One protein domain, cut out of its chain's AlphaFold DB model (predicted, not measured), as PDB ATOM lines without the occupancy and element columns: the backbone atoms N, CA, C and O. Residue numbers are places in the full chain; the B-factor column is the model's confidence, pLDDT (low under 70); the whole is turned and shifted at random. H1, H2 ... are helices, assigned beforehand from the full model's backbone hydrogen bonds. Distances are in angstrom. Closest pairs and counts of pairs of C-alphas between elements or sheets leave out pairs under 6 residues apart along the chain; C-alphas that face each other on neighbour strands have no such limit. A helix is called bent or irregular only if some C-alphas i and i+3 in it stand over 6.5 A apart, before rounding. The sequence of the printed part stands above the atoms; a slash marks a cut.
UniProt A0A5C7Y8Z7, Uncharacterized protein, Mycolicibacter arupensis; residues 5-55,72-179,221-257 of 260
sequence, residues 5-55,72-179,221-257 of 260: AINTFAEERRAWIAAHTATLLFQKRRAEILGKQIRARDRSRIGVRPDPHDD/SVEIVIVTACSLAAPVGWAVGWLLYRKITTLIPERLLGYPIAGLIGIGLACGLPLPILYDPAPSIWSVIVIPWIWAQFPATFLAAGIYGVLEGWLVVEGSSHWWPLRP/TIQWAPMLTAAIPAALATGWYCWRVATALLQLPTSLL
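Overview. This is residues 5 to 55, 72 to 179 and 221 to 257 of the 260 residues of an uncharacterized protein of Mycolicibacter arupensis (UniProt A0A5C7Y8Z7). This is a long, loose assembly of helices with H9 in its middle, between H5, which crosses it, and H6; the long H10 runs past H6, H7 and H8 toward one end of the whole. The helical hairpin of H2 and H3 reaches toward the other end, where residues 42 to 47 stick out, and residues 75 to 80 of H4 stick out too. The printed part has 196 residues with eleven named helices, H1 to H11 in chain order, and no named strand: all helix. It is loose, with a radius of gyration of the C-alphas of 20.2 A, and elongated, spanning 72 by 41 by 25 A.

Along the chain. Find C-alpha 5 at (31.565, -56.738, 4.776), where H1, residues 5 to 8, begins. H2 follows at residues 10 to 20, then H3 at 25 to 46, 31.0 A long. After a cut, H4 takes residues 72 to 84, H5 86 to 101 over 23.4 A, H6 112 to 123 and H7 125 to 129. H8, residues 136 to 146, is irregular: C-alphas 139 and 142 are 7.2 A apart. H9 holds 148 to 162 over 20.1 A. H10, residues 224 to 250, runs 38.2 A from C-alpha 224 at (48.005, -41.327, 10.019) to C-alpha 250, and H11, residues 254 to 257, ends at C-alpha 257 at (15.835, -11.579, 23.157).

Arrangement. Start at the hub, H10. Its residues 226 to 237 touch H6 at a shallow tilt of 30 degrees, the same way; the closest C-alphas, Gly 117 and Ala 230, are 4.8 A apart. Its residues 237 to 244 touch H7, closest at Pro 127 and Tyr 241, 5.3 A, and its residues 245 to 249 touch H8, closest at Val 139 and Val 245, 6.4 A. H6 touches H9 at Gly 119 and Pro 150, 4.3 A, a shallow tilt of 16 degrees, opposite ways. H9 touches H5 at Gly 92 and Thr 152, 4.1 A, a steep tilt of 50 degrees, the same way. H2 and H3 form a hairpin, closest at Arg 14 and Ala 31, 5.2 A. H1 and H5 only just touch, with 3 pairs of C-alphas within 8 A. H4 is close to H5 but not clearly touching, 7.2 A between C-alphas 82 and 89; H11 touches no helix. Every O i to N i+4 pair is within hydrogen-bond range in H2 to H7, against 5 of 7 in H8, 10 of 11 in H9 and 22 of 23 in H10; H1 and H11 are too short for one.

Size, cuts and confidence. The farthest C-alphas, Gly 47 and Ser 255, are 72.6 A apart. Residues 56 to 71 and 180 to 220 are not printed; the gaps are 25.7 A and 18.1 A between C-alphas. Of the links printed whole, none is long. Look for pLDDT under 70 at residues 5 to 7, 179 and 254 to 257.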
ATOM      1  N   ALA A   5      30.485 -57.501   4.146       58.59
ATOM      2  CA  ALA A   5      31.565 -56.738   4.776       58.59
ATOM      3  C   ALA A   5      31.693 -56.938   6.293       58.59
ATOM      4  O   ALA A   5      32.802 -56.985   6.822       58.59
ATOM      5  N   ILE A   6      30.559 -57.022   7.004       61.84
ATOM      6  CA  ILE A   6      30.549 -57.178   8.462       61.84
ATOM      7  C   ILE A   6      31.128 -58.532   8.850       61.84
ATOM      8  O   ILE A   6      31.751 -58.611   9.897       61.84
ATOM      9  N   ASN A   7      30.964 -59.558   8.011       69.44
ATOM     10  CA  ASN A   7      31.421 -60.910   8.312       69.44
ATOM     11  C   ASN A   7      32.898 -61.143   7.985       69.44
ATOM     12  O   ASN A   7      33.497 -61.997   8.628       69.44
ATOM     13  N   THR A   8      33.462 -60.437   6.999       76.31
ATOM     14  CA  THR A   8      34.858 -60.635   6.563       76.31
ATOM     15  C   THR A   8      35.868 -60.016   7.525       76.31
ATOM     16  O   THR A   8      36.906 -60.610   7.772       76.31
ATOM     17  N   PHE A   9      35.559 -58.837   8.071       83.94
ATOM     18  CA  PHE A   9      36.443 -58.098   8.984       83.94
ATOM     19  C   PHE A   9      35.918 -58.098  10.427       83.94
ATOM     20  O   PHE A   9      36.242 -57.210  11.216       83.94
ATOM     21  N   ALA A  10      35.031 -59.034  10.770       85.44
ATOM     22  CA  ALA A  10      34.319 -59.030  12.046       85.44
ATOM     23  C   ALA A  10      35.286 -59.158  13.232       85.44
ATOM     24  O   ALA A  10      35.162 -58.451  14.233       85.44
ATOM     25  N   GLU A  11      36.245 -60.068  13.112       88.38
ATOM     26  CA  GLU A  11      37.197 -60.460  14.143       88.38
ATOM     27  C   GLU A  11      38.165 -59.322  14.445       88.38
ATOM     28  O   GLU A  11      38.308 -58.925  15.603       88.38
ATOM     29  N   GLU A  12      38.761 -58.749  13.398       88.44
ATOM     30  CA  GLU A  12      39.689 -57.625  13.511       88.44
ATOM     31  C   GLU A  12      38.984 -56.413  14.125       88.44
ATOM     32  O   GLU A  12      39.472 -55.816  15.089       88.44
ATOM     33  N   ARG A  13      37.783 -56.084  13.627       89.88
ATOM     34  CA  ARG A  13      36.980 -54.970  14.146       89.88
ATOM     35  C   ARG A  13      36.598 -55.194  15.604       89.88
ATOM     36  O   ARG A  13      36.687 -54.264  16.401       89.88
ATOM     37  N   ARG A  14      36.224 -56.419  15.993       91.44
ATOM     38  CA  ARG A  14      35.940 -56.748  17.397       91.44
ATOM     39  C   ARG A  14      37.172 -56.549  18.272       91.44
ATOM     40  O   ARG A  14      37.041 -55.945  19.336       91.44
ATOM     41  N   ALA A  15      38.329 -57.053  17.848       89.44
ATOM     42  CA  ALA A  15      39.578 -56.923  18.594       89.44
ATOM     43  C   ALA A  15      39.960 -55.448  18.776       89.44
ATOM     44  O   ALA A  15      40.281 -55.025  19.887       89.44
ATOM     45  N   TRP A  16      39.821 -54.643  17.720       89.56
ATOM     46  CA  TRP A  16      40.056 -53.206  17.789       89.56
ATOM     47  C   TRP A  16      39.099 -52.511  18.759       89.56
ATOM     48  O   TRP A  16      39.559 -51.762  19.622       89.56
ATOM     49  N   ILE A  17      37.788 -52.776  18.662       90.38
ATOM     50  CA  ILE A  17      36.795 -52.141  19.543       90.38
ATOM     51  C   ILE A  17      37.076 -52.543  20.991       90.38
ATOM     52  O   ILE A  17      37.098 -51.676  21.856       90.38
ATOM     53  N   ALA A  18      37.350 -53.820  21.265       88.38
ATOM     54  CA  ALA A  18      37.669 -54.292  22.612       88.38
ATOM     55  C   ALA A  18      38.917 -53.600  23.191       88.38
ATOM     56  O   ALA A  18      38.902 -53.205  24.355       88.38
ATOM     57  N   ALA A  19      39.949 -53.375  22.373       87.38
ATOM     58  CA  ALA A  19      41.157 -52.657  22.780       87.38
ATOM     59  C   ALA A  19      40.925 -51.147  23.007       87.38
ATOM     60  O   ALA A  19      41.561 -50.557  23.877       87.38
ATOM     61  N   HIS A  20      39.997 -50.524  22.270       87.94
ATOM     62  CA  HIS A  20      39.738 -49.072  22.298       87.94
ATOM     63  C   HIS A  20      38.419 -48.684  22.988       87.94
ATOM     64  O   HIS A  20      37.959 -47.550  22.875       87.94
ATOM     65  N   THR A  21      37.796 -49.609  23.718       81.25
ATOM     66  CA  THR A  21      36.511 -49.387  24.403       81.25
ATOM     67  C   THR A  21      36.617 -48.346  25.527       81.25
ATOM     68  O   THR A  21      35.626 -47.686  25.848       81.25
ATOM     69  N   ALA A  22      37.814 -48.153  26.096       79.88
ATOM     70  CA  ALA A  22      38.051 -47.290  27.255       79.88
ATOM     71  C   ALA A  22      36.978 -47.520  28.347       79.88
ATOM     72  O   ALA A  22      36.593 -48.656  28.618       79.88
ATOM     73  N   THR A  23      36.473 -46.458  28.972       80.38
ATOM     74  CA  THR A  23      35.387 -46.513  29.966       80.38
ATOM     75  C   THR A  23      33.981 -46.465  29.348       80.38
ATOM     76  O   THR A  23      32.994 -46.430  30.087       80.38
ATOM     77  N   LEU A  24      33.869 -46.465  28.011       81.50
ATOM     78  CA  LEU A  24      32.612 -46.275  27.287       81.50
ATOM     79  C   LEU A  24      31.866 -47.607  27.112       81.50
ATOM     80  O   LEU A  24      32.192 -48.453  26.278       81.50
ATOM     81  N   LEU A  25      30.786 -47.771  27.862       85.19
ATOM     82  CA  LEU A  25      29.910 -48.937  27.853       85.19
ATOM     83  C   LEU A  25      29.211 -49.146  26.505       85.19
ATOM     84  O   LEU A  25      28.963 -50.293  26.134       85.19
ATOM     85  N   PHE A  26      28.895 -48.091  25.742       86.50
ATOM     86  CA  PHE A  26      28.322 -48.280  24.402       86.50
ATOM     87  C   PHE A  26      29.302 -48.955  23.429       86.50
ATOM     88  O   PHE A  26      28.862 -49.740  22.585       86.50
ATOM     89  N   GLN A  27      30.611 -48.700  23.562       87.56
ATOM     90  CA  GLN A  27      31.647 -49.382  22.779       87.56
ATOM     91  C   GLN A  27      31.823 -50.827  23.230       87.56
ATOM     92  O   GLN A  27      31.840 -51.735  22.397       87.56
ATOM     93  N   LYS A  28      31.809 -51.060  24.547       89.19
ATOM     94  CA  LYS A  28      31.839 -52.411  25.119       89.19
ATOM     95  C   LYS A  28      30.699 -53.266  24.569       89.19
ATOM     96  O   LYS A  28      30.920 -54.333  24.001       89.19
ATOM     97  N   ARG A  29      29.477 -52.734  24.648       89.19
ATOM     98  CA  ARG A  29      28.274 -53.374  24.113       89.19
ATOM     99  C   ARG A  29      28.409 -53.686  22.625       89.19
ATOM    100  O   ARG A  29      27.962 -54.732  22.167       89.19
ATOM    101  N   ARG A  30      29.004 -52.781  21.847       89.06
ATOM    102  CA  ARG A  30      29.207 -52.975  20.407       89.06
ATOM    103  C   ARG A  30      30.147 -54.147  20.122       89.06
ATOM    104  O   ARG A  30      29.806 -54.988  19.290       89.06
ATOM    105  N   ALA A  31      31.261 -54.252  20.848       89.88
ATOM    106  CA  ALA A  31      32.157 -55.407  20.762       89.88
ATOM    107  C   ALA A  31      31.465 -56.720  21.170       89.88
ATOM    108  O   ALA A  31      31.687 -57.753  20.538       89.88
ATOM    109  N   GLU A  32      30.600 -56.690  22.186       91.00
ATOM    110  CA  GLU A  32      29.820 -57.853  22.635       91.00
ATOM    111  C   GLU A  32      28.795 -58.307  21.587       91.00
ATOM    112  O   GLU A  32      28.736 -59.496  21.266       91.00
ATOM    113  N   ILE A  33      28.042 -57.376  20.981       91.31
ATOM    114  CA  ILE A  33      27.101 -57.674  19.885       91.31
ATOM    115  C   ILE A  33      27.842 -58.303  18.706       91.31
ATOM    116  O   ILE A  33      27.413 -59.337  18.189       91.31
ATOM    117  N   LEU A  34      28.961 -57.704  18.291       90.12
ATOM    118  CA  LEU A  34      29.775 -58.230  17.197       90.12
ATOM    119  C   LEU A  34      30.329 -59.618  17.548       90.12
ATOM    120  O   LEU A  34      30.293 -60.543  16.742       90.12
ATOM    121  N   GLY A  35      30.749 -59.803  18.796       90.19
ATOM    122  CA  GLY A  35      31.209 -61.083  19.308       90.19
ATOM    123  C   GLY A  35      30.157 -62.180  19.326       90.19
ATOM    124  O   GLY A  35      30.473 -63.336  19.043       90.19
ATOM    125  N   LYS A  36      28.911 -61.830  19.640       90.31
ATOM    126  CA  LYS A  36      27.767 -62.738  19.549       90.31
ATOM    127  C   LYS A  36      27.489 -63.135  18.100       90.31
ATOM    128  O   LYS A  36      27.235 -64.304  17.832       90.31
ATOM    129  N   GLN A  37      27.591 -62.196  17.158       89.56
ATOM    130  CA  GLN A  37      27.409 -62.473  15.727       89.56
ATOM    131  C   GLN A  37      28.487 -63.415  15.174       89.56
ATOM    132  O   GLN A  37      28.144 -64.373  14.484       89.56
ATOM    133  N   ILE A  38      29.759 -63.190  15.521       89.00
ATOM    134  CA  ILE A  38      30.878 -64.067  15.132       89.00
ATOM    135  C   ILE A  38      30.647 -65.482  15.660       89.00
ATOM    136  O   ILE A  38      30.642 -66.437  14.891       89.00
ATOM    137  N   ARG A  39      30.341 -65.621  16.954       88.88
ATOM    138  CA  ARG A  39      30.072 -66.934  17.555       88.88
ATOM    139  C   ARG A  39      28.846 -67.608  16.952       88.88
ATOM    140  O   ARG A  39      28.877 -68.811  16.735       88.88
ATOM    141  N   ALA A  40      27.783 -66.867  16.644       88.69
ATOM    142  CA  ALA A  40      26.617 -67.417  15.956       88.69
ATOM    143  C   ALA A  40      26.962 -67.936  14.548       88.69
ATOM    144  O   ALA A  40      26.481 -69.003  14.166       88.69
ATOM    145  N   ARG A  41      27.821 -67.224  13.808       87.12
ATOM    146  CA  ARG A  41      28.341 -67.647  12.498       87.12
ATOM    147  C   ARG A  41      29.229 -68.888  12.609       87.12
ATOM    148  O   ARG A  41      29.114 -69.799  11.797       87.12
ATOM    149  N   ASP A  42      30.108 -68.948  13.601       87.69
ATOM    150  CA  ASP A  42      30.999 -70.100  13.784       87.69
ATOM    151  C   ASP A  42      30.207 -71.331  14.245       87.69
ATOM    152  O   ASP A  42      30.411 -72.436  13.743       87.69
ATOM    153  N   ARG A  43      29.199 -71.129  15.103       87.06
ATOM    154  CA  ARG A  43      28.236 -72.167  15.490       87.06
ATOM    155  C   ARG A  43      27.459 -72.708  14.296       87.06
ATOM    156  O   ARG A  43      27.305 -73.920  14.205       87.06
ATOM    157  N   SER A  44      27.006 -71.858  13.370       86.62
ATOM    158  CA  SER A  44      26.303 -72.341  12.173       86.62
ATOM    159  C   SER A  44      27.208 -73.131  11.226       86.62
ATOM    160  O   SER A  44      26.702 -73.960  10.476       86.62
ATOM    161  N   ARG A  45      28.531 -72.916  11.276       85.19
ATOM    162  CA  ARG A  45      29.518 -73.702  10.517       85.19
ATOM    163  C   ARG A  45      29.851 -75.044  11.168       85.19
ATOM    164  O   ARG A  45      30.020 -76.023  10.457       85.19
ATOM    165  N   ILE A  46      29.966 -75.082  12.496       89.50
ATOM    166  CA  ILE A  46      30.459 -76.256  13.241       89.50
ATOM    167  C   ILE A  46      29.297 -77.110  13.795       89.50
ATOM    168  O   ILE A  46      29.493 -78.254  14.188       89.50
ATOM    169  N   GLY A  47      28.067 -76.585  13.810       87.06
ATOM    170  CA  GLY A  47      26.881 -77.291  14.312       87.06
ATOM    171  C   GLY A  47      26.759 -77.310  15.841       87.06
ATOM    172  O   GLY A  47      26.070 -78.163  16.397       87.06
ATOM    173  N   VAL A  48      27.420 -76.384  16.542       88.19
ATOM    174  CA  VAL A  48      27.458 -76.342  18.016       88.19
ATOM    175  C   VAL A  48      26.229 -75.621  18.585       88.19
ATOM    176  O   VAL A  48      25.812 -74.572  18.084       88.19
ATOM    177  N   ARG A  49      25.660 -76.161  19.673       86.31
ATOM    178  CA  ARG A  49      24.511 -75.569  20.374       86.31
ATOM    179  C   ARG A  49      24.886 -74.217  21.016       86.31
ATOM    180  O   ARG A  49      25.975 -74.103  21.571       86.31
ATOM    181  N   PRO A  50      24.007 -73.195  20.978       86.56
ATOM    182  CA  PRO A  50      24.243 -71.937  21.686       86.56
ATOM    183  C   PRO A  50      24.282 -72.139  23.206       86.56
ATOM    184  O   PRO A  50      23.354 -72.732  23.760       86.56
ATOM    185  N   ASP A  51      25.313 -71.606  23.861       85.25
ATOM    186  CA  ASP A  51      25.339 -71.417  25.312       85.25
ATOM    187  C   ASP A  51      24.650 -70.079  25.658       85.25
ATOM    188  O   ASP A  51      25.072 -69.031  25.153       85.25
ATOM    189  N   PRO A  52      23.583 -70.081  26.480       84.50
ATOM    190  CA  PRO A  52      22.931 -68.858  26.934       84.50
ATOM    191  C   PRO A  52      23.843 -67.904  27.712       84.50
ATOM    192  O   PRO A  52      23.622 -66.696  27.640       84.50
ATOM    193  N   HIS A  53      24.835 -68.410  28.455       82.12
ATOM    194  CA  HIS A  53      25.652 -67.572  29.338       82.12
ATOM    195  C   HIS A  53      26.642 -66.705  28.557       82.12
ATOM    196  O   HIS A  53      26.798 -65.520  28.845       82.12
ATOM    197  N   ASP A  54      27.231 -67.258  27.499       78.00
ATOM    198  CA  ASP A  54      28.173 -66.514  26.669       78.00
ATOM    199  C   ASP A  54      27.470 -65.472  25.776       78.00
ATOM    200  O   ASP A  54      28.113 -64.585  25.212       78.00
ATOM    201  N   ASP A  55      26.160 -65.584  25.566       82.06
ATOM    202  CA  ASP A  55      25.383 -64.739  24.649       82.06
ATOM    203  C   ASP A  55      24.719 -63.532  25.333       82.06
ATOM    204  O   ASP A  55      23.943 -62.813  24.676       82.06
ATOM    205  N   SER A  72      26.225 -41.578  32.473       82.81
ATOM    206  CA  SER A  72      25.800 -40.177  32.368       82.81
ATOM    207  C   SER A  72      26.584 -39.419  31.300       82.81
ATOM    208  O   SER A  72      25.980 -38.730  30.481       82.81
ATOM    209  N   VAL A  73      27.909 -39.592  31.250       86.12
ATOM    210  CA  VAL A  73      28.756 -38.971  30.217       86.12
ATOM    211  C   VAL A  73      28.324 -39.410  28.818       86.12
ATOM    212  O   VAL A  73      28.192 -38.580  27.924       86.12
ATOM    213  N   GLU A  74      28.025 -40.693  28.623       86.50
ATOM    214  CA  GLU A  74      27.552 -41.198  27.330       86.50
ATOM    215  C   GLU A  74      26.210 -40.598  26.906       86.50
ATOM    216  O   GLU A  74      26.029 -40.286  25.730       86.50
ATOM    217  N   ILE A  75      25.280 -40.410  27.847       87.19
ATOM    218  CA  ILE A  75      23.997 -39.755  27.565       87.19
ATOM    219  C   ILE A  75      24.231 -38.298  27.177       87.19
ATOM    220  O   ILE A  75      23.646 -37.843  26.198       87.19
ATOM    221  N   VAL A  76      25.106 -37.579  27.882       89.00
ATOM    222  CA  VAL A  76      25.451 -36.189  27.546       89.00
ATOM    223  C   VAL A  76      26.063 -36.102  26.147       89.00
ATOM    224  O   VAL A  76      25.639 -35.268  25.356       89.00
ATOM    225  N   ILE A  77      26.988 -36.999  25.793       86.94
ATOM    226  CA  ILE A  77      27.588 -37.036  24.450       86.94
ATOM    227  C   ILE A  77      26.516 -37.297  23.385       86.94
ATOM    228  O   ILE A  77      26.412 -36.557  22.411       86.94
ATOM    229  N   VAL A  78      25.689 -38.329  23.575       87.44
ATOM    230  CA  VAL A  78      24.639 -38.713  22.618       87.44
ATOM    231  C   VAL A  78      23.592 -37.613  22.454       87.44
ATOM    232  O   VAL A  78      23.196 -37.309  21.331       87.44
ATOM    233  N   THR A  79      23.159 -36.992  23.549       87.81
ATOM    234  CA  THR A  79      22.179 -35.894  23.519       87.81
ATOM    235  C   THR A  79      22.762 -34.635  22.886       87.81
ATOM    236  O   THR A  79      22.108 -34.044  22.031       87.81
ATOM    237  N   ALA A  80      24.007 -34.274  23.205       87.50
ATOM    238  CA  ALA A  80      24.698 -33.157  22.567       87.50
ATOM    239  C   ALA A  80      24.830 -33.369  21.051       87.50
ATOM    240  O   ALA A  80      24.486 -32.475  20.279       87.50
ATOM    241  N   CYS A  81      25.238 -34.562  20.603       86.44
ATOM    242  CA  CYS A  81      25.287 -34.895  19.177       86.44
ATOM    243  C   CYS A  81      23.895 -34.869  18.525       86.44
ATOM    244  O   CYS A  81      23.752 -34.357  17.414       86.44
ATOM    245  N   SER A  82      22.867 -35.366  19.223       87.69
ATOM    246  CA  SER A  82      21.479 -35.353  18.747       87.69
ATOM    247  C   SER A  82      20.931 -33.950  18.528       87.69
ATOM    248  O   SER A  82      20.170 -33.743  17.588       87.69
ATOM    249  N   LEU A  83      21.278 -33.007  19.403       87.69
ATOM    250  CA  LEU A  83      20.829 -31.619  19.312       87.69
ATOM    251  C   LEU A  83      21.659 -30.821  18.306       87.69
ATOM    252  O   LEU A  83      21.116 -30.002  17.567       87.69
ATOM    253  N   ALA A  84      22.966 -31.078  18.244       85.44
ATOM    254  CA  ALA A  84      23.860 -30.378  17.331       85.44
ATOM    255  C   ALA A  84      23.537 -30.688  15.863       85.44
ATOM    256  O   ALA A  84      23.495 -29.774  15.039       85.44
ATOM    257  N   ALA A  85      23.285 -31.956  15.528       89.06
ATOM    258  CA  ALA A  85      23.052 -32.358  14.146       89.06
ATOM    259  C   ALA A  85      22.019 -33.488  14.020       89.06
ATOM    260  O   ALA A  85      22.391 -34.610  13.684       89.06
ATOM    261  N   PRO A  86      20.719 -33.239  14.255       91.25
ATOM    262  CA  PRO A  86      19.706 -34.296  14.212       91.25
ATOM    263  C   PRO A  86      19.589 -34.921  12.816       91.25
ATOM    264  O   PRO A  86      19.611 -36.145  12.664       91.25
ATOM    265  N   VAL A  87      19.518 -34.081  11.781       92.62
ATOM    266  CA  VAL A  87      19.424 -34.526  10.385       92.62
ATOM    267  C   VAL A  87      20.784 -35.013   9.902       92.62
ATOM    268  O   VAL A  87      20.879 -36.099   9.324       92.62
ATOM    269  N   GLY A  88      21.840 -34.246  10.196       88.19
ATOM    270  CA  GLY A  88      23.214 -34.586   9.840       88.19
ATOM    271  C   GLY A  88      23.601 -35.982  10.332       88.19
ATOM    272  O   GLY A  88      24.081 -36.827   9.576       88.19
ATOM    273  N   TRP A  89      23.303 -36.275  11.592       92.00
ATOM    274  CA  TRP A  89      23.624 -37.551  12.210       92.00
ATOM    275  C   TRP A  89      22.832 -38.722  11.611       92.00
ATOM    276  O   TRP A  89      23.430 -39.745  11.260       92.00
ATOM    277  N   ALA A  90      21.515 -38.575  11.433       93.19
ATOM    278  CA  ALA A  90      20.669 -39.623  10.861       93.19
ATOM    279  C   ALA A  90      21.083 -39.977   9.422       93.19
ATOM    280  O   ALA A  90      21.222 -41.154   9.075       93.19
ATOM    281  N   VAL A  91      21.342 -38.962   8.594       93.25
ATOM    282  CA  VAL A  91      21.806 -39.151   7.214       93.25
ATOM    283  C   VAL A  91      23.228 -39.719   7.187       93.25
ATOM    284  O   VAL A  91      23.502 -40.624   6.402       93.25
ATOM    285  N   GLY A  92      24.118 -39.280   8.082       90.75
ATOM    286  CA  GLY A  92      25.463 -39.843   8.221       90.75
ATOM    287  C   GLY A  92      25.458 -41.332   8.589       90.75
ATOM    288  O   GLY A  92      26.230 -42.117   8.036       90.75
ATOM    289  N   TRP A  93      24.539 -41.758   9.458       92.56
ATOM    290  CA  TRP A  93      24.340 -43.176   9.771       92.56
ATOM    291  C   TRP A  93      23.840 -43.982   8.561       92.56
ATOM    292  O   TRP A  93      24.331 -45.087   8.308       92.56
ATOM    293  N   LEU A  94      22.904 -43.438   7.777       93.56
ATOM    294  CA  LEU A  94      22.451 -44.072   6.532       93.56
ATOM    295  C   LEU A  94      23.583 -44.181   5.506       93.56
ATOM    296  O   LEU A  94      23.751 -45.236   4.889       93.56
ATOM    297  N   LEU A  95      24.389 -43.128   5.365       92.38
ATOM    298  CA  LEU A  95      25.556 -43.106   4.488       92.38
ATOM    299  C   LEU A  95      26.567 -44.185   4.891       92.38
ATOM    300  O   LEU A  95      26.994 -44.966   4.040       92.38
ATOM    301  N   TYR A  96      26.870 -44.309   6.186       92.06
ATOM    302  CA  TYR A  96      27.700 -45.393   6.721       92.06
ATOM    303  C   TYR A  96      27.154 -46.778   6.325       92.06
ATOM    304  O   TYR A  96      27.887 -47.620   5.794       92.06
ATOM    305  N   ARG A  97      25.849 -47.021   6.515       91.00
ATOM    306  CA  ARG A  97      25.215 -48.299   6.132       91.00
ATOM    307  C   ARG A  97      25.281 -48.556   4.632       91.00
ATOM    308  O   ARG A  97      25.446 -49.700   4.221       91.00
ATOM    309  N   LYS A  98      25.172 -47.514   3.809       91.06
ATOM    310  CA  LYS A  98      25.290 -47.657   2.358       91.06
ATOM    311  C   LYS A  98      26.724 -47.981   1.942       91.06
ATOM    312  O   LYS A  98      26.919 -48.925   1.183       91.06
ATOM    313  N   ILE A  99      27.723 -47.279   2.469       88.12
ATOM    314  CA  ILE A  99      29.138 -47.525   2.143       88.12
ATOM    315  C   ILE A  99      29.559 -48.933   2.565       88.12
ATOM    316  O   ILE A  99      30.202 -49.642   1.798       88.12
ATOM    317  N   THR A 100      29.133 -49.389   3.744       87.38
ATOM    318  CA  THR A 100      29.424 -50.756   4.206       87.38
ATOM    319  C   THR A 100      28.807 -51.850   3.333       87.38
ATOM    320  O   THR A 100      29.311 -52.968   3.350       87.38
ATOM    321  N   THR A 101      27.777 -51.556   2.529       87.06
ATOM    322  CA  THR A 101      27.257 -52.519   1.534       87.06
ATOM    323  C   THR A 101      28.137 -52.643   0.289       87.06
ATOM    324  O   THR A 101      28.035 -53.637  -0.415       87.06
ATOM    325  N   LEU A 102      29.007 -51.662   0.024       83.75
ATOM    326  CA  LEU A 102      29.925 -51.661  -1.123       83.75
ATOM    327  C   LEU A 102      31.230 -52.424  -0.846       83.75
ATOM    328  O   LEU A 102      32.015 -52.674  -1.761       83.75
ATOM    329  N   ILE A 103      31.479 -52.772   0.414       83.19
ATOM    330  CA  ILE A 103      32.631 -53.562   0.852       83.19
ATOM    331  C   ILE A 103      32.212 -55.049   0.833       83.19
ATOM    332  O   ILE A 103      31.097 -55.361   1.253       83.19
ATOM    333  N   PRO A 104      33.051 -55.999   0.379       71.19
ATOM    334  CA  PRO A 104      34.403 -55.849  -0.173       71.19
ATOM    335  C   PRO A 104      34.442 -55.751  -1.713       71.19
ATOM    336  O   PRO A 104      35.506 -55.872  -2.322       71.19
ATOM    337  N   GLU A 105      33.290 -55.629  -2.372       72.94
ATOM    338  CA  GLU A 105      33.191 -55.742  -3.833       72.94
ATOM    339  C   GLU A 105      33.819 -54.548  -4.561       72.94
ATOM    340  O   GLU A 105      34.603 -54.734  -5.489       72.94
ATOM    341  N   ARG A 106      33.510 -53.319  -4.129       77.88
ATOM    342  CA  ARG A 106      33.986 -52.072  -4.759       77.88
ATOM    343  C   ARG A 106      35.092 -51.381  -3.962       77.88
ATOM    344  O   ARG A 106      35.966 -50.745  -4.546       77.88
ATOM    345  N   LEU A 107      35.044 -51.492  -2.637       80.38
ATOM    346  CA  LEU A 107      35.961 -50.830  -1.711       80.38
ATOM    347  C   LEU A 107      36.756 -51.869  -0.911       80.38
ATOM    348  O   LEU A 107      36.183 -52.850  -0.434       80.38
ATOM    349  N   LEU A 108      38.058 -51.630  -0.731       80.00
ATOM    350  CA  LEU A 108      38.925 -52.459   0.122       80.00
ATOM    351  C   LEU A 108      38.644 -52.257   1.611       80.00
ATOM    352  O   LEU A 108      38.765 -53.200   2.391       80.00
ATOM    353  N   GLY A 109      38.283 -51.031   1.981       83.94
ATOM    354  CA  GLY A 109      38.068 -50.584   3.351       83.94
ATOM    355  C   GLY A 109      37.145 -49.370   3.394       83.94
ATOM    356  O   GLY A 109      36.665 -48.891   2.365       83.94
ATOM    357  N   TYR A 110      36.863 -48.867   4.590       88.62
ATOM    358  CA  TYR A 110      35.942 -47.747   4.771       88.62
ATOM    359  C   TYR A 110      36.693 -46.405   4.650       88.62
ATOM    360  O   TYR A 110      37.615 -46.195   5.428       88.62
ATOM    361  N   PRO A 111      36.329 -45.476   3.744       89.94
ATOM    362  CA  PRO A 111      37.084 -44.237   3.497       89.94
ATOM    363  C   PRO A 111      36.926 -43.202   4.628       89.94
ATOM    364  O   PRO A 111      36.187 -42.228   4.492       89.94
ATOM    365  N   ILE A 112      37.617 -43.377   5.759       90.50
ATOM    366  CA  ILE A 112      37.492 -42.468   6.915       90.50
ATOM    367  C   ILE A 112      38.059 -41.088   6.572       90.50
ATOM    368  O   ILE A 112      37.371 -40.082   6.748       90.50
ATOM    369  N   ALA A 113      39.289 -41.038   6.050       88.62
ATOM    370  CA  ALA A 113      39.943 -39.781   5.690       88.62
ATOM    371  C   ALA A 113      39.168 -39.035   4.592       88.62
ATOM    372  O   ALA A 113      38.947 -37.832   4.710       88.62
ATOM    373  N   GLY A 114      38.674 -39.760   3.581       89.50
ATOM    374  CA  GLY A 114      37.843 -39.192   2.520       89.50
ATOM    375  C   GLY A 114      36.555 -38.560   3.044       89.50
ATOM    376  O   GLY A 114      36.231 -37.437   2.672       89.50
ATOM    377  N   LEU A 115      35.845 -39.229   3.956       91.62
ATOM    378  CA  LEU A 115      34.615 -38.685   4.541       91.62
ATOM    379  C   LEU A 115      34.877 -37.451   5.407       91.62
ATOM    380  O   LEU A 115      34.148 -36.467   5.297       91.62
ATOM    381  N   ILE A 116      35.930 -37.463   6.227       91.31
ATOM    382  CA  ILE A 116      36.307 -36.285   7.023       91.31
ATOM    383  C   ILE A 116      36.702 -35.128   6.097       91.31
ATOM    384  O   ILE A 116      36.275 -33.995   6.315       91.31
ATOM    385  N   GLY A 117      37.456 -35.409   5.035       88.75
ATOM    386  CA  GLY A 117      37.881 -34.408   4.060       88.75
ATOM    387  C   GLY A 117      36.731 -33.820   3.238       88.75
ATOM    388  O   GLY A 117      36.698 -32.611   3.027       88.75
ATOM    389  N   ILE A 118      35.749 -34.629   2.830       90.19
ATOM    390  CA  ILE A 118      34.522 -34.134   2.179       90.19
ATOM    391  C   ILE A 118      33.714 -33.285   3.163       90.19
ATOM    392  O   ILE A 118      33.252 -32.206   2.803       90.19
ATOM    393  N   GLY A 119      33.592 -33.723   4.420       89.06
ATOM    394  CA  GLY A 119      32.954 -32.933   5.474       89.06
ATOM    395  C   GLY A 119      33.615 -31.567   5.650       89.06
ATOM    396  O   GLY A 119      32.923 -30.554   5.704       89.06
ATOM    397  N   LEU A 120      34.949 -31.524   5.653       88.81
ATOM    398  CA  LEU A 120      35.710 -30.278   5.656       88.81
ATOM    399  C   LEU A 120      35.404 -29.428   4.419       88.81
ATOM    400  O   LEU A 120      35.052 -28.265   4.572       88.81
ATOM    401  N   ALA A 121      35.499 -29.990   3.213       89.25
ATOM    402  CA  ALA A 121      35.263 -29.257   1.970       89.25
ATOM    403  C   ALA A 121      33.846 -28.657   1.904       89.25
ATOM    404  O   ALA A 121      33.680 -27.519   1.473       89.25
ATOM    405  N   CYS A 122      32.837 -29.387   2.383       87.50
ATOM    406  CA  CYS A 122      31.459 -28.902   2.471       87.50
ATOM    407  C   CYS A 122      31.246 -27.888   3.605       87.50
ATOM    408  O   CYS A 122      30.360 -27.044   3.502       87.50
ATOM    409  N   GLY A 123      32.014 -27.975   4.693       84.25
ATOM    410  CA  GLY A 123      31.870 -27.107   5.862       84.25
ATOM    411  C   GLY A 123      32.634 -25.794   5.757       84.25
ATOM    412  O   GLY A 123      32.199 -24.798   6.321       84.25
ATOM    413  N   LEU A 124      33.736 -25.771   5.008       86.56
ATOM    414  CA  LEU A 124      34.648 -24.635   4.850       86.56
ATOM    415  C   LEU A 124      34.002 -23.353   4.273       86.56
ATOM    416  O   LEU A 124      34.389 -22.268   4.709       86.56
ATOM    417  N   PRO A 125      32.989 -23.416   3.385       86.19
ATOM    418  CA  PRO A 125      32.264 -22.229   2.937       86.19
ATOM    419  C   PRO A 125      31.557 -21.465   4.064       86.19
ATOM    420  O   PRO A 125      31.484 -20.242   3.999       86.19
ATOM    421  N   LEU A 126      31.066 -22.143   5.110       83.06
ATOM    422  CA  LEU A 126      30.325 -21.490   6.198       83.06
ATOM    423  C   LEU A 126      31.170 -20.476   6.983       83.06
ATOM    424  O   LEU A 126      30.783 -19.315   7.035       83.06
ATOM    425  N   PRO A 127      32.327 -20.830   7.568       80.31
ATOM    426  CA  PRO A 127      33.128 -19.869   8.319       80.31
ATOM    427  C   PRO A 127      33.741 -18.753   7.465       80.31
ATOM    428  O   PRO A 127      34.106 -17.721   8.027       80.31
ATOM    429  N   ILE A 128      33.901 -18.963   6.152       82.19
ATOM    430  CA  ILE A 128      34.608 -18.030   5.261       82.19
ATOM    431  C   ILE A 128      33.649 -17.071   4.557       82.19
ATOM    432  O   ILE A 128      33.946 -15.885   4.457       82.19
ATOM    433  N   LEU A 129      32.523 -17.573   4.048       83.31
ATOM    434  CA  LEU A 129      31.622 -16.809   3.179       83.31
ATOM    435  C   LEU A 129      30.370 -16.311   3.905       83.31
ATOM    436  O   LEU A 129      29.669 -15.453   3.374       83.31
ATOM    437  N   TYR A 130      30.056 -16.851   5.087       80.75
ATOM    438  CA  TYR A 130      28.853 -16.466   5.813       80.75
ATOM    439  C   TYR A 130      29.085 -15.208   6.658       80.75
ATOM    440  O   TYR A 130      29.808 -15.240   7.662       80.75
ATOM    441  N   ASP A 131      28.431 -14.113   6.267       80.31
ATOM    442  CA  ASP A 131      28.355 -12.883   7.052       80.31
ATOM    443  C   ASP A 131      26.968 -12.767   7.715       80.31
ATOM    444  O   ASP A 131      25.960 -12.584   7.021       80.31
ATOM    445  N   PRO A 132      26.861 -12.962   9.042       76.00
ATOM    446  CA  PRO A 132      25.575 -12.965   9.720       76.00
ATOM    447  C   PRO A 132      25.027 -11.541   9.878       76.00
ATOM    448  O   PRO A 132      25.618 -10.697  10.546       76.00
ATOM    449  N   ALA A 133      23.823 -11.296   9.357       78.31
ATOM    450  CA  ALA A 133      23.038 -10.117   9.727       78.31
ATOM    451  C   ALA A 133      22.711 -10.127  11.244       78.31
ATOM    452  O   ALA A 133      22.696 -11.205  11.852       78.31
ATOM    453  N   PRO A 134      22.399  -8.977  11.876       76.75
ATOM    454  CA  PRO A 134      22.063  -8.902  13.301       76.75
ATOM    455  C   PRO A 134      20.641  -9.423  13.578       76.75
ATOM    456  O   PRO A 134      19.723  -8.669  13.893       76.75
ATOM    457  N   SER A 135      20.437 -10.732  13.434       81.00
ATOM    458  CA  SER A 135      19.182 -11.421  13.743       81.00
ATOM    459  C   SER A 135      19.453 -12.831  14.273       81.00
ATOM    460  O   SER A 135      20.428 -13.471  13.884       81.00
ATOM    461  N   ILE A 136      18.575 -13.355  15.131       80.31
ATOM    462  CA  ILE A 136      18.710 -14.719  15.681       80.31
ATOM    463  C   ILE A 136      18.670 -15.772  14.558       80.31
ATOM    464  O   ILE A 136      19.406 -16.761  14.587       80.31
ATOM    465  N   TRP A 137      17.846 -15.535  13.533       82.94
ATOM    466  CA  TRP A 137      17.706 -16.424  12.382       82.94
ATOM    467  C   TRP A 137      18.998 -16.553  11.576       82.94
ATOM    468  O   TRP A 137      19.382 -17.670  11.231       82.94
ATOM    469  N   SER A 138      19.692 -15.443  11.317       82.56
ATOM    470  CA  SER A 138      20.988 -15.456  10.629       82.56
ATOM    471  C   SER A 138      22.126 -15.924  11.530       82.56
ATOM    472  O   SER A 138      22.997 -16.653  11.082       82.56
ATOM    473  N   VAL A 139      22.142 -15.574  12.813       82.62
ATOM    474  CA  VAL A 139      23.265 -15.961  13.684       82.62
ATOM    475  C   VAL A 139      23.239 -17.452  14.036       82.62
ATOM    476  O   VAL A 139      24.297 -18.075  14.109       82.62
ATOM    477  N   ILE A 140      22.054 -18.035  14.249       83.50
ATOM    478  CA  ILE A 140      21.921 -19.399  14.785       83.50
ATOM    479  C   ILE A 140      21.264 -20.340  13.777       83.50
ATOM    480  O   ILE A 140      21.861 -21.343  13.401       83.50
ATOM    481  N   VAL A 141      20.036 -20.047  13.339       85.81
ATOM    482  CA  VAL A 141      19.189 -21.056  12.679       85.81
ATOM    483  C   VAL A 141      19.676 -21.401  11.275       85.81
ATOM    484  O   VAL A 141      19.876 -22.574  10.965       85.81
ATOM    485  N   ILE A 142      19.891 -20.397  10.425       87.00
ATOM    486  CA  ILE A 142      20.372 -20.588   9.054       87.00
ATOM    487  C   ILE A 142      21.703 -21.353   9.040       87.00
ATOM    488  O   ILE A 142      21.770 -22.399   8.387       87.00
ATOM    489  N   PRO A 143      22.754 -20.916   9.756       86.12
ATOM    490  CA  PRO A 143      24.031 -21.604   9.690       86.12
ATOM    491  C   PRO A 143      23.979 -22.971  10.396       86.12
ATOM    492  O   PRO A 143      24.658 -23.893   9.951       86.12
ATOM    493  N   TRP A 144      23.102 -23.179  11.390       88.00
ATOM    494  CA  TRP A 144      22.825 -24.507  11.958       88.00
ATOM    495  C   TRP A 144      22.190 -25.481  10.952       88.00
ATOM    496  O   TRP A 144      22.573 -26.653  10.921       88.00
ATOM    497  N   ILE A 145      21.266 -25.015  10.100       89.25
ATOM    498  CA  ILE A 145      20.686 -25.825   9.012       89.25
ATOM    499  C   ILE A 145      21.774 -26.193   7.998       89.25
ATOM    500  O   ILE A 145      21.904 -27.358   7.622       89.25
ATOM    501  N   TRP A 146      22.593 -25.229   7.581       88.69
ATOM    502  CA  TRP A 146      23.673 -25.494   6.629       88.69
ATOM    503  C   TRP A 146      24.773 -26.385   7.208       88.69
ATOM    504  O   TRP A 146      25.321 -27.221   6.490       88.69
ATOM    505  N   ALA A 147      25.052 -26.279   8.507       88.38
ATOM    506  CA  ALA A 147      26.010 -27.129   9.206       88.38
ATOM    507  C   ALA A 147      25.583 -28.610   9.253       88.38
ATOM    508  O   ALA A 147      26.424 -29.475   9.509       88.38
ATOM    509  N   GLN A 148      24.323 -28.942   8.942       91.19
ATOM    510  CA  GLN A 148      23.884 -30.338   8.852       91.19
ATOM    511  C   GLN A 148      24.610 -31.101   7.735       91.19
ATOM    512  O   GLN A 148      24.924 -32.272   7.927       91.19
ATOM    513  N   PHE A 149      24.927 -30.453   6.606       90.75
ATOM    514  CA  PHE A 149      25.629 -31.079   5.477       90.75
ATOM    515  C   PHE A 149      27.052 -31.545   5.821       90.75
ATOM    516  O   PHE A 149      27.339 -32.728   5.661       90.75
ATOM    517  N   PRO A 150      27.970 -30.701   6.329       91.31
ATOM    518  CA  PRO A 150      29.275 -31.195   6.761       91.31
ATOM    519  C   PRO A 150      29.151 -32.207   7.910       91.31
ATOM    520  O   PRO A 150      29.903 -33.186   7.955       91.31
ATOM    521  N   ALA A 151      28.155 -32.044   8.791       90.44
ATOM    522  CA  ALA A 151      27.900 -32.987   9.874       90.44
ATOM    523  C   ALA A 151      27.523 -34.397   9.380       90.44
ATOM    524  O   ALA A 151      27.881 -35.362  10.057       90.44
ATOM    525  N   THR A 152      26.889 -34.567   8.207       92.88
ATOM    526  CA  THR A 152      26.602 -35.914   7.666       92.88
ATOM    527  C   THR A 152      27.869 -36.711   7.415       92.88
ATOM    528  O   THR A 152      27.964 -37.881   7.794       92.88
ATOM    529  N   PHE A 153      28.856 -36.081   6.782       93.44
ATOM    530  CA  PHE A 153      30.099 -36.744   6.408       93.44
ATOM    531  C   PHE A 153      30.992 -36.977   7.625       93.44
ATOM    532  O   PHE A 153      31.557 -38.062   7.768       93.44
ATOM    533  N   LEU A 154      31.042 -36.014   8.553       91.00
ATOM    534  CA  LEU A 154      31.749 -36.184   9.823       91.00
ATOM    535  C   LEU A 154      31.137 -37.301  10.669       91.00
ATOM    536  O   LEU A 154      31.873 -38.158  11.156       91.00
ATOM    537  N   ALA A 155      29.809 -37.361  10.794       92.38
ATOM    538  CA  ALA A 155      29.136 -38.443  11.508       92.38
ATOM    539  C   ALA A 155      29.443 -39.805  10.871       92.38
ATOM    540  O   ALA A 155      29.776 -40.753  11.583       92.38
ATOM    541  N   ALA A 156      29.401 -39.907   9.540       93.12
ATOM    542  CA  ALA A 156      29.769 -41.130   8.829       93.12
ATOM    543  C   ALA A 156      31.243 -41.521   9.062       93.12
ATOM    544  O   ALA A 156      31.537 -42.700   9.271       93.12
ATOM    545  N   GLY A 157      32.172 -40.561   9.064       89.62
ATOM    546  CA  GLY A 157      33.587 -40.794   9.375       89.62
ATOM    547  C   GLY A 157      33.800 -41.281  10.812       89.62
ATOM    548  O   GLY A 157      34.473 -42.289  11.030       89.62
ATOM    549  N   ILE A 158      33.148 -40.629  11.783       90.88
ATOM    550  CA  ILE A 158      33.162 -41.020  13.200       90.88
ATOM    551  C   ILE A 158      32.603 -42.433  13.362       90.88
ATOM    552  O   ILE A 158      33.231 -43.254  14.023       90.88
ATOM    553  N   TYR A 159      31.480 -42.772  12.720       90.88
ATOM    554  CA  TYR A 159      30.962 -44.142  12.735       90.88
ATOM    555  C   TYR A 159      31.965 -45.154  12.181       90.88
ATOM    556  O   TYR A 159      32.083 -46.233  12.750       90.88
ATOM    557  N   GLY A 160      32.721 -44.807  11.136       88.75
ATOM    558  CA  GLY A 160      33.825 -45.629  10.632       88.75
ATOM    559  C   GLY A 160      34.849 -45.968  11.719       88.75
ATOM    560  O   GLY A 160      35.172 -47.139  11.926       88.75
ATOM    561  N   VAL A 161      35.289 -44.958  12.473       90.06
ATOM    562  CA  VAL A 161      36.208 -45.124  13.612       90.06
ATOM    563  C   VAL A 161      35.560 -45.942  14.730       90.06
ATOM    564  O   VAL A 161      36.117 -46.946  15.149       90.06
ATOM    565  N   LEU A 162      34.358 -45.569  15.180       89.31
ATOM    566  CA  LEU A 162      33.647 -46.227  16.287       89.31
ATOM    567  C   LEU A 162      33.270 -47.685  15.990       89.31
ATOM    568  O   LEU A 162      33.004 -48.450  16.907       89.31
ATOM    569  N   GLU A 163      33.172 -48.063  14.722       88.81
ATOM    570  CA  GLU A 163      32.907 -49.432  14.271       88.81
ATOM    571  C   GLU A 163      34.192 -50.234  14.045       88.81
ATOM    572  O   GLU A 163      34.121 -51.386  13.614       88.81
ATOM    573  N   GLY A 164      35.353 -49.643  14.328       86.62
ATOM    574  CA  GLY A 164      36.656 -50.284  14.252       86.62
ATOM    575  C   GLY A 164      37.198 -50.473  12.849       86.62
ATOM    576  O   GLY A 164      38.091 -51.287  12.664       86.62
ATOM    577  N   TRP A 165      36.716 -49.723  11.853       88.75
ATOM    578  CA  TRP A 165      37.232 -49.844  10.486       88.75
ATOM    579  C   TRP A 165      38.694 -49.409  10.342       88.75
ATOM    580  O   TRP A 165      39.328 -49.782   9.365       88.75
ATOM    581  N   LEU A 166      39.267 -48.695  11.317       86.56
ATOM    582  CA  LEU A 166      40.687 -48.315  11.303       86.56
ATOM    583  C   LEU A 166      41.651 -49.502  11.261       86.56
ATOM    584  O   LEU A 166      42.764 -49.350  10.766       86.56
ATOM    585  N   VAL A 167      41.228 -50.662  11.762       86.12
ATOM    586  CA  VAL A 167      42.030 -51.889  11.707       86.12
ATOM    587  C   VAL A 167      42.006 -52.542  10.326       86.12
ATOM    588  O   VAL A 167      42.798 -53.434  10.072       86.12
ATOM    589  N   VAL A 168      41.103 -52.121   9.436       84.56
ATOM    590  CA  VAL A 168      40.998 -52.667   8.083       84.56
ATOM    591  C   VAL A 168      41.901 -51.861   7.163       84.56
ATOM    592  O   VAL A 168      41.750 -50.641   7.031       84.56
ATOM    593  N   GLU A 169      42.819 -52.557   6.498       79.75
ATOM    594  CA  GLU A 169      43.730 -51.967   5.522       79.75
ATOM    595  C   GLU A 169      42.971 -51.176   4.443       79.75
ATOM    596  O   GLU A 169      41.921 -51.593   3.949       79.75
ATOM    597  N   GLY A 170      43.489 -49.995   4.101       81.19
ATOM    598  CA  GLY A 170      42.832 -49.060   3.188       81.19
ATOM    599  C   GLY A 170      41.912 -48.051   3.882       81.19
ATOM    600  O   GLY A 170      41.737 -46.954   3.361       81.19
ATOM    601  N   SER A 171      41.391 -48.316   5.083       84.94
ATOM    602  CA  SER A 171      40.401 -47.410   5.703       84.94
ATOM    603  C   SER A 171      40.953 -46.037   6.116       84.94
ATOM    604  O   SER A 171      40.210 -45.068   6.278       84.94
ATOM    605  N   SER A 172      42.274 -45.937   6.264       85.38
ATOM    606  CA  SER A 172      42.995 -44.681   6.495       85.38
ATOM    607  C   SER A 172      43.214 -43.859   5.218       85.38
ATOM    608  O   SER A 172      43.477 -42.665   5.313       85.38
ATOM    609  N   HIS A 173      43.080 -44.450   4.029       86.56
ATOM    610  CA  HIS A 173      43.308 -43.754   2.764       86.56
ATOM    611  C   HIS A 173      42.115 -42.862   2.393       86.56
ATOM    612  O   HIS A 173      40.983 -43.070   2.835       86.56
ATOM    613  N   TRP A 174      42.367 -41.873   1.531       83.75
ATOM    614  CA  TRP A 174      41.333 -40.974   1.012       83.75
ATOM    615  C   TRP A 174      40.225 -41.728   0.274       83.75
ATOM    616  O   TRP A 174      39.047 -41.444   0.480       83.75
ATOM    617  N   TRP A 175      40.593 -42.713  -0.551       84.81
ATOM    618  CA  TRP A 175      39.634 -43.518  -1.302       84.81
ATOM    619  C   TRP A 175      40.190 -44.927  -1.592       84.81
ATOM    620  O   TRP A 175      40.902 -45.119  -2.578       84.81
ATOM    621  N   PRO A 176      39.916 -45.927  -0.733       79.31
ATOM    622  CA  PRO A 176      40.464 -47.274  -0.862       79.31
ATOM    623  C   PRO A 176      39.665 -48.104  -1.872       79.31
ATOM    624  O   PRO A 176      38.860 -48.970  -1.511       79.31
ATOM    625  N   LEU A 177      39.876 -47.821  -3.155       79.06
ATOM    626  CA  LEU A 177      39.328 -48.620  -4.247       79.06
ATOM    627  C   LEU A 177      39.976 -49.996  -4.271       79.06
ATOM    628  O   LEU A 177      41.182 -50.133  -4.063       79.06
ATOM    629  N   ARG A 178      39.173 -51.016  -4.572       71.12
ATOM    630  CA  ARG A 178      39.722 -52.323  -4.914       71.12
ATOM    631  C   ARG A 178      40.497 -52.186  -6.225       71.12
ATOM    632  O   ARG A 178      39.888 -51.745  -7.202       71.12
ATOM    633  N   PRO A 179      41.806 -52.515  -6.268       66.88
ATOM    634  CA  PRO A 179      42.501 -52.598  -7.539       66.88
ATOM    635  C   PRO A 179      41.734 -53.598  -8.395       66.88
ATOM    636  O   PRO A 179      41.310 -54.648  -7.897       66.88
ATOM    637  N   THR A 221      48.983 -51.567   8.632       74.56
ATOM    638  CA  THR A 221      49.602 -50.274   8.934       74.56
ATOM    639  C   THR A 221      48.566 -49.158   8.824       74.56
ATOM    640  O   THR A 221      47.915 -48.960   7.796       74.56
ATOM    641  N   ILE A 222      48.379 -48.414   9.916       82.31
ATOM    642  CA  ILE A 222      47.491 -47.248   9.935       82.31
ATOM    643  C   ILE A 222      48.268 -46.058   9.373       82.31
ATOM    644  O   ILE A 222      49.228 -45.587   9.985       82.31
ATOM    645  N   GLN A 223      47.849 -45.544   8.216       85.69
ATOM    646  CA  GLN A 223      48.412 -44.314   7.668       85.69
ATOM    647  C   GLN A 223      47.778 -43.095   8.340       85.69
ATOM    648  O   GLN A 223      46.665 -42.683   8.019       85.69
ATOM    649  N   TRP A 224      48.502 -42.488   9.277       85.69
ATOM    650  CA  TRP A 224      48.005 -41.327  10.019       85.69
ATOM    651  C   TRP A 224      47.987 -40.033   9.200       85.69
ATOM    652  O   TRP A 224      47.138 -39.181   9.438       85.69
ATOM    653  N   ALA A 225      48.873 -39.882   8.212       87.38
ATOM    654  CA  ALA A 225      48.978 -38.667   7.398       87.38
ATOM    655  C   ALA A 225      47.652 -38.231   6.725       87.38
ATOM    656  O   ALA A 225      47.222 -37.097   6.955       87.38
ATOM    657  N   PRO A 226      46.944 -39.080   5.952       86.31
ATOM    658  CA  PRO A 226      45.656 -38.708   5.351       86.31
ATOM    659  C   PRO A 226      44.573 -38.394   6.397       86.31
ATOM    660  O   PRO A 226      43.763 -37.492   6.203       86.31
ATOM    661  N   MET A 227      44.579 -39.078   7.543       86.62
ATOM    662  CA  MET A 227      43.634 -38.781   8.622       86.62
ATOM    663  C   MET A 227      43.909 -37.432   9.280       86.62
ATOM    664  O   MET A 227      42.981 -36.656   9.479       86.62
ATOM    665  N   LEU A 228      45.169 -37.139   9.609       88.25
ATOM    666  CA  LEU A 228      45.558 -35.891  10.265       88.25
ATOM    667  C   LEU A 228      45.355 -34.690   9.341       88.25
ATOM    668  O   LEU A 228      44.843 -33.662   9.783       88.25
ATOM    669  N   THR A 229      45.684 -34.835   8.055       89.50
ATOM    670  CA  THR A 229      45.484 -33.775   7.050       89.50
ATOM    671  C   THR A 229      44.017 -33.416   6.848       89.50
ATOM    672  O   THR A 229      43.732 -32.259   6.572       89.50
ATOM    673  N   ALA A 230      43.079 -34.349   7.032       86.06
ATOM    674  CA  ALA A 230      41.650 -34.045   7.002       86.06
ATOM    675  C   ALA A 230      41.116 -33.573   8.371       86.06
ATOM    676  O   ALA A 230      40.349 -32.613   8.451       86.06
ATOM    677  N   ALA A 231      41.521 -34.231   9.461       86.81
ATOM    678  CA  ALA A 231      40.945 -34.024  10.789       86.81
ATOM    679  C   ALA A 231      41.384 -32.713  11.452       86.81
ATOM    680  O   ALA A 231      40.548 -32.041  12.055       86.81
ATOM    681  N   ILE A 232      42.660 -32.331  11.339       89.56
ATOM    682  CA  ILE A 232      43.181 -31.092  11.942       89.56
ATOM    683  C   ILE A 232      42.453 -29.859  11.383       89.56
ATOM    684  O   ILE A 232      41.869 -29.117  12.177       89.56
ATOM    685  N   PRO A 233      42.408 -29.626  10.055       88.75
ATOM    686  CA  PRO A 233      41.682 -28.481   9.518       88.75
ATOM    687  C   PRO A 233      40.175 -28.568   9.767       88.75
ATOM    688  O   PRO A 233      39.564 -27.533  10.007       88.75
ATOM    689  N   ALA A 234      39.571 -29.763   9.790       86.69
ATOM    690  CA  ALA A 234      38.159 -29.914  10.157       86.69
ATOM    691  C   ALA A 234      37.884 -29.457  11.596       86.69
ATOM    692  O   ALA A 234      36.932 -28.710  11.836       86.69
ATOM    693  N   ALA A 235      38.734 -29.848  12.547       87.62
ATOM    694  CA  ALA A 235      38.618 -29.434  13.941       87.62
ATOM    695  C   ALA A 235      38.831 -27.922  14.104       87.62
ATOM    696  O   ALA A 235      38.043 -27.264  14.783       87.62
ATOM    697  N   LEU A 236      39.843 -27.359  13.434       89.06
ATOM    698  CA  LEU A 236      40.113 -25.920  13.450       89.06
ATOM    699  C   LEU A 236      38.966 -25.116  12.828       89.06
ATOM    700  O   LEU A 236      38.519 -24.142  13.427       89.06
ATOM    701  N   ALA A 237      38.447 -25.538  11.673       85.88
ATOM    702  CA  ALA A 237      37.323 -24.881  11.008       85.88
ATOM    703  C   ALA A 237      36.048 -24.929  11.863       85.88
ATOM    704  O   ALA A 237      35.351 -23.922  11.984       85.88
ATOM    705  N   THR A 238      35.774 -26.068  12.505       85.06
ATOM    706  CA  THR A 238      34.628 -26.216  13.416       85.06
ATOM    707  C   THR A 238      34.791 -25.329  14.651       85.06
ATOM    708  O   THR A 238      33.859 -24.621  15.025       85.06
ATOM    709  N   GLY A 239      35.981 -25.310  15.261       86.44
ATOM    710  CA  GLY A 239      36.281 -24.450  16.408       86.44
ATOM    711  C   GLY A 239      36.159 -22.964  16.070       86.44
ATOM    712  O   GLY A 239      35.533 -22.210  16.812       86.44
ATOM    713  N   TRP A 240      36.682 -22.557  14.914       86.50
ATOM    714  CA  TRP A 240      36.556 -21.193  14.406       86.50
ATOM    715  C   TRP A 240      35.099 -20.800  14.140       86.50
ATOM    716  O   TRP A 240      34.673 -19.708  14.513       86.50
ATOM    717  N   TYR A 241      34.310 -21.695  13.545       84.75
ATOM    718  CA  TYR A 241      32.881 -21.478  13.335       84.75
ATOM    719  C   TYR A 241      32.131 -21.298  14.665       84.75
ATOM    720  O   TYR A 241      31.395 -20.324  14.823       84.75
ATOM    721  N   CYS A 242      32.372 -22.164  15.654       85.31
ATOM    722  CA  CYS A 242      31.786 -22.025  16.990       85.31
ATOM    723  C   CYS A 242      32.169 -20.693  17.649       85.31
ATOM    724  O   CYS A 242      31.316 -20.038  18.246       85.31
ATOM    725  N   TRP A 243      33.428 -20.266  17.504       86.75
ATOM    726  CA  TRP A 243      33.888 -18.963  17.982       86.75
ATOM    727  C   TRP A 243      33.140 -17.807  17.307       86.75
ATOM    728  O   TRP A 243      32.620 -16.936  18.000       86.75
ATOM    729  N   ARG A 244      33.009 -17.821  15.973       83.62
ATOM    730  CA  ARG A 244      32.267 -16.800  15.209       83.62
ATOM    731  C   ARG A 244      30.817 -16.686  15.678       83.62
ATOM    732  O   ARG A 244      30.359 -15.576  15.952       83.62
ATOM    733  N   VAL A 245      30.125 -17.815  15.842       83.00
ATOM    734  CA  VAL A 245      28.746 -17.846  16.355       83.00
ATOM    735  C   VAL A 245      28.678 -17.300  17.784       83.00
ATOM    736  O   VAL A 245      27.820 -16.471  18.073       83.00
ATOM    737  N   ALA A 246      29.606 -17.685  18.666       85.19
ATOM    738  CA  ALA A 246      29.655 -17.175  20.038       85.19
ATOM    739  C   ALA A 246      29.889 -15.656  20.086       85.19
ATOM    740  O   ALA A 246      29.203 -14.949  20.823       85.19
ATOM    741  N   THR A 247      30.801 -15.127  19.266       84.69
ATOM    742  CA  THR A 247      31.037 -13.678  19.189       84.69
ATOM    743  C   THR A 247      29.837 -12.920  18.628       84.69
ATOM    744  O   THR A 247      29.500 -11.860  19.147       84.69
ATOM    745  N   ALA A 248      29.152 -13.475  17.624       80.62
ATOM    746  CA  ALA A 248      27.956 -12.868  17.047       80.62
ATOM    747  C   ALA A 248      26.782 -12.876  18.040       80.62
ATOM    748  O   ALA A 248      26.045 -11.898  18.133       80.62
ATOM    749  N   LEU A 249      26.648 -13.940  18.838       81.75
ATOM    750  CA  LEU A 249      25.672 -14.025  19.926       81.75
ATOM    751  C   LEU A 249      25.884 -12.942  20.988       81.75
ATOM    752  O   LEU A 249      24.915 -12.338  21.438       81.75
ATOM    753  N   LEU A 250      27.136 -12.669  21.364       82.69
ATOM    754  CA  LEU A 250      27.472 -11.625  22.341       82.69
ATOM    755  C   LEU A 250      27.193 -10.202  21.830       82.69
ATOM    756  O   LEU A 250      27.052  -9.285  22.634       82.69
ATOM    757  N   GLN A 251      27.125 -10.012  20.511       80.50
ATOM    758  CA  GLN A 251      26.875  -8.718  19.870       80.50
ATOM    759  C   GLN A 251      25.390  -8.454  19.580       80.50
ATOM    760  O   GLN A 251      25.042  -7.352  19.154       80.50
ATOM    761  N   LEU A 252      24.503  -9.432  19.800       74.50
ATOM    762  CA  LEU A 252      23.068  -9.240  19.594       74.50
ATOM    763  C   LEU A 252      22.511  -8.242  20.626       74.50
ATOM    764  O   LEU A 252      22.705  -8.436  21.829       74.50
ATOM    765  N   PRO A 253      21.787  -7.191  20.193       73.06
ATOM    766  CA  PRO A 253      21.150  -6.270  21.121       73.06
ATOM    767  C   PRO A 253      20.113  -7.026  21.956       73.06
ATOM    768  O   PRO A 253      19.264  -7.746  21.424       73.06
ATOM    769  N   THR A 254      20.171  -6.848  23.276       65.88
ATOM    770  CA  THR A 254      19.320  -7.551  24.250       65.88
ATOM    771  C   THR A 254      17.825  -7.360  23.992       65.88
ATOM    772  O   THR A 254      17.035  -8.214  24.375       65.88
ATOM    773  N   SER A 255      17.426  -6.306  23.277       62.88
ATOM    774  CA  SER A 255      16.043  -6.049  22.863       62.88
ATOM    775  C   SER A 255      15.443  -7.119  21.939       62.88
ATOM    776  O   SER A 255      14.230  -7.299  21.951       62.88
ATOM    777  N   LEU A 256      16.255  -7.866  21.179       58.91
ATOM    778  CA  LEU A 256      15.784  -8.960  20.313       58.91
ATOM    779  C   LEU A 256      15.582 -10.290  21.056       58.91
ATOM    780  O   LEU A 256      14.952 -11.193  20.514       58.91
ATOM    781  N   LEU A 257      16.080 -10.416  22.292       56.75
ATOM    782  CA  LEU A 257      15.835 -11.579  23.157       56.75
ATOM    783  C   LEU A 257      14.485 -11.492  23.897       56.75
ATOM    784  O   LEU A 257      14.065 -12.477  24.497       56.75
TER     785      LEU A 257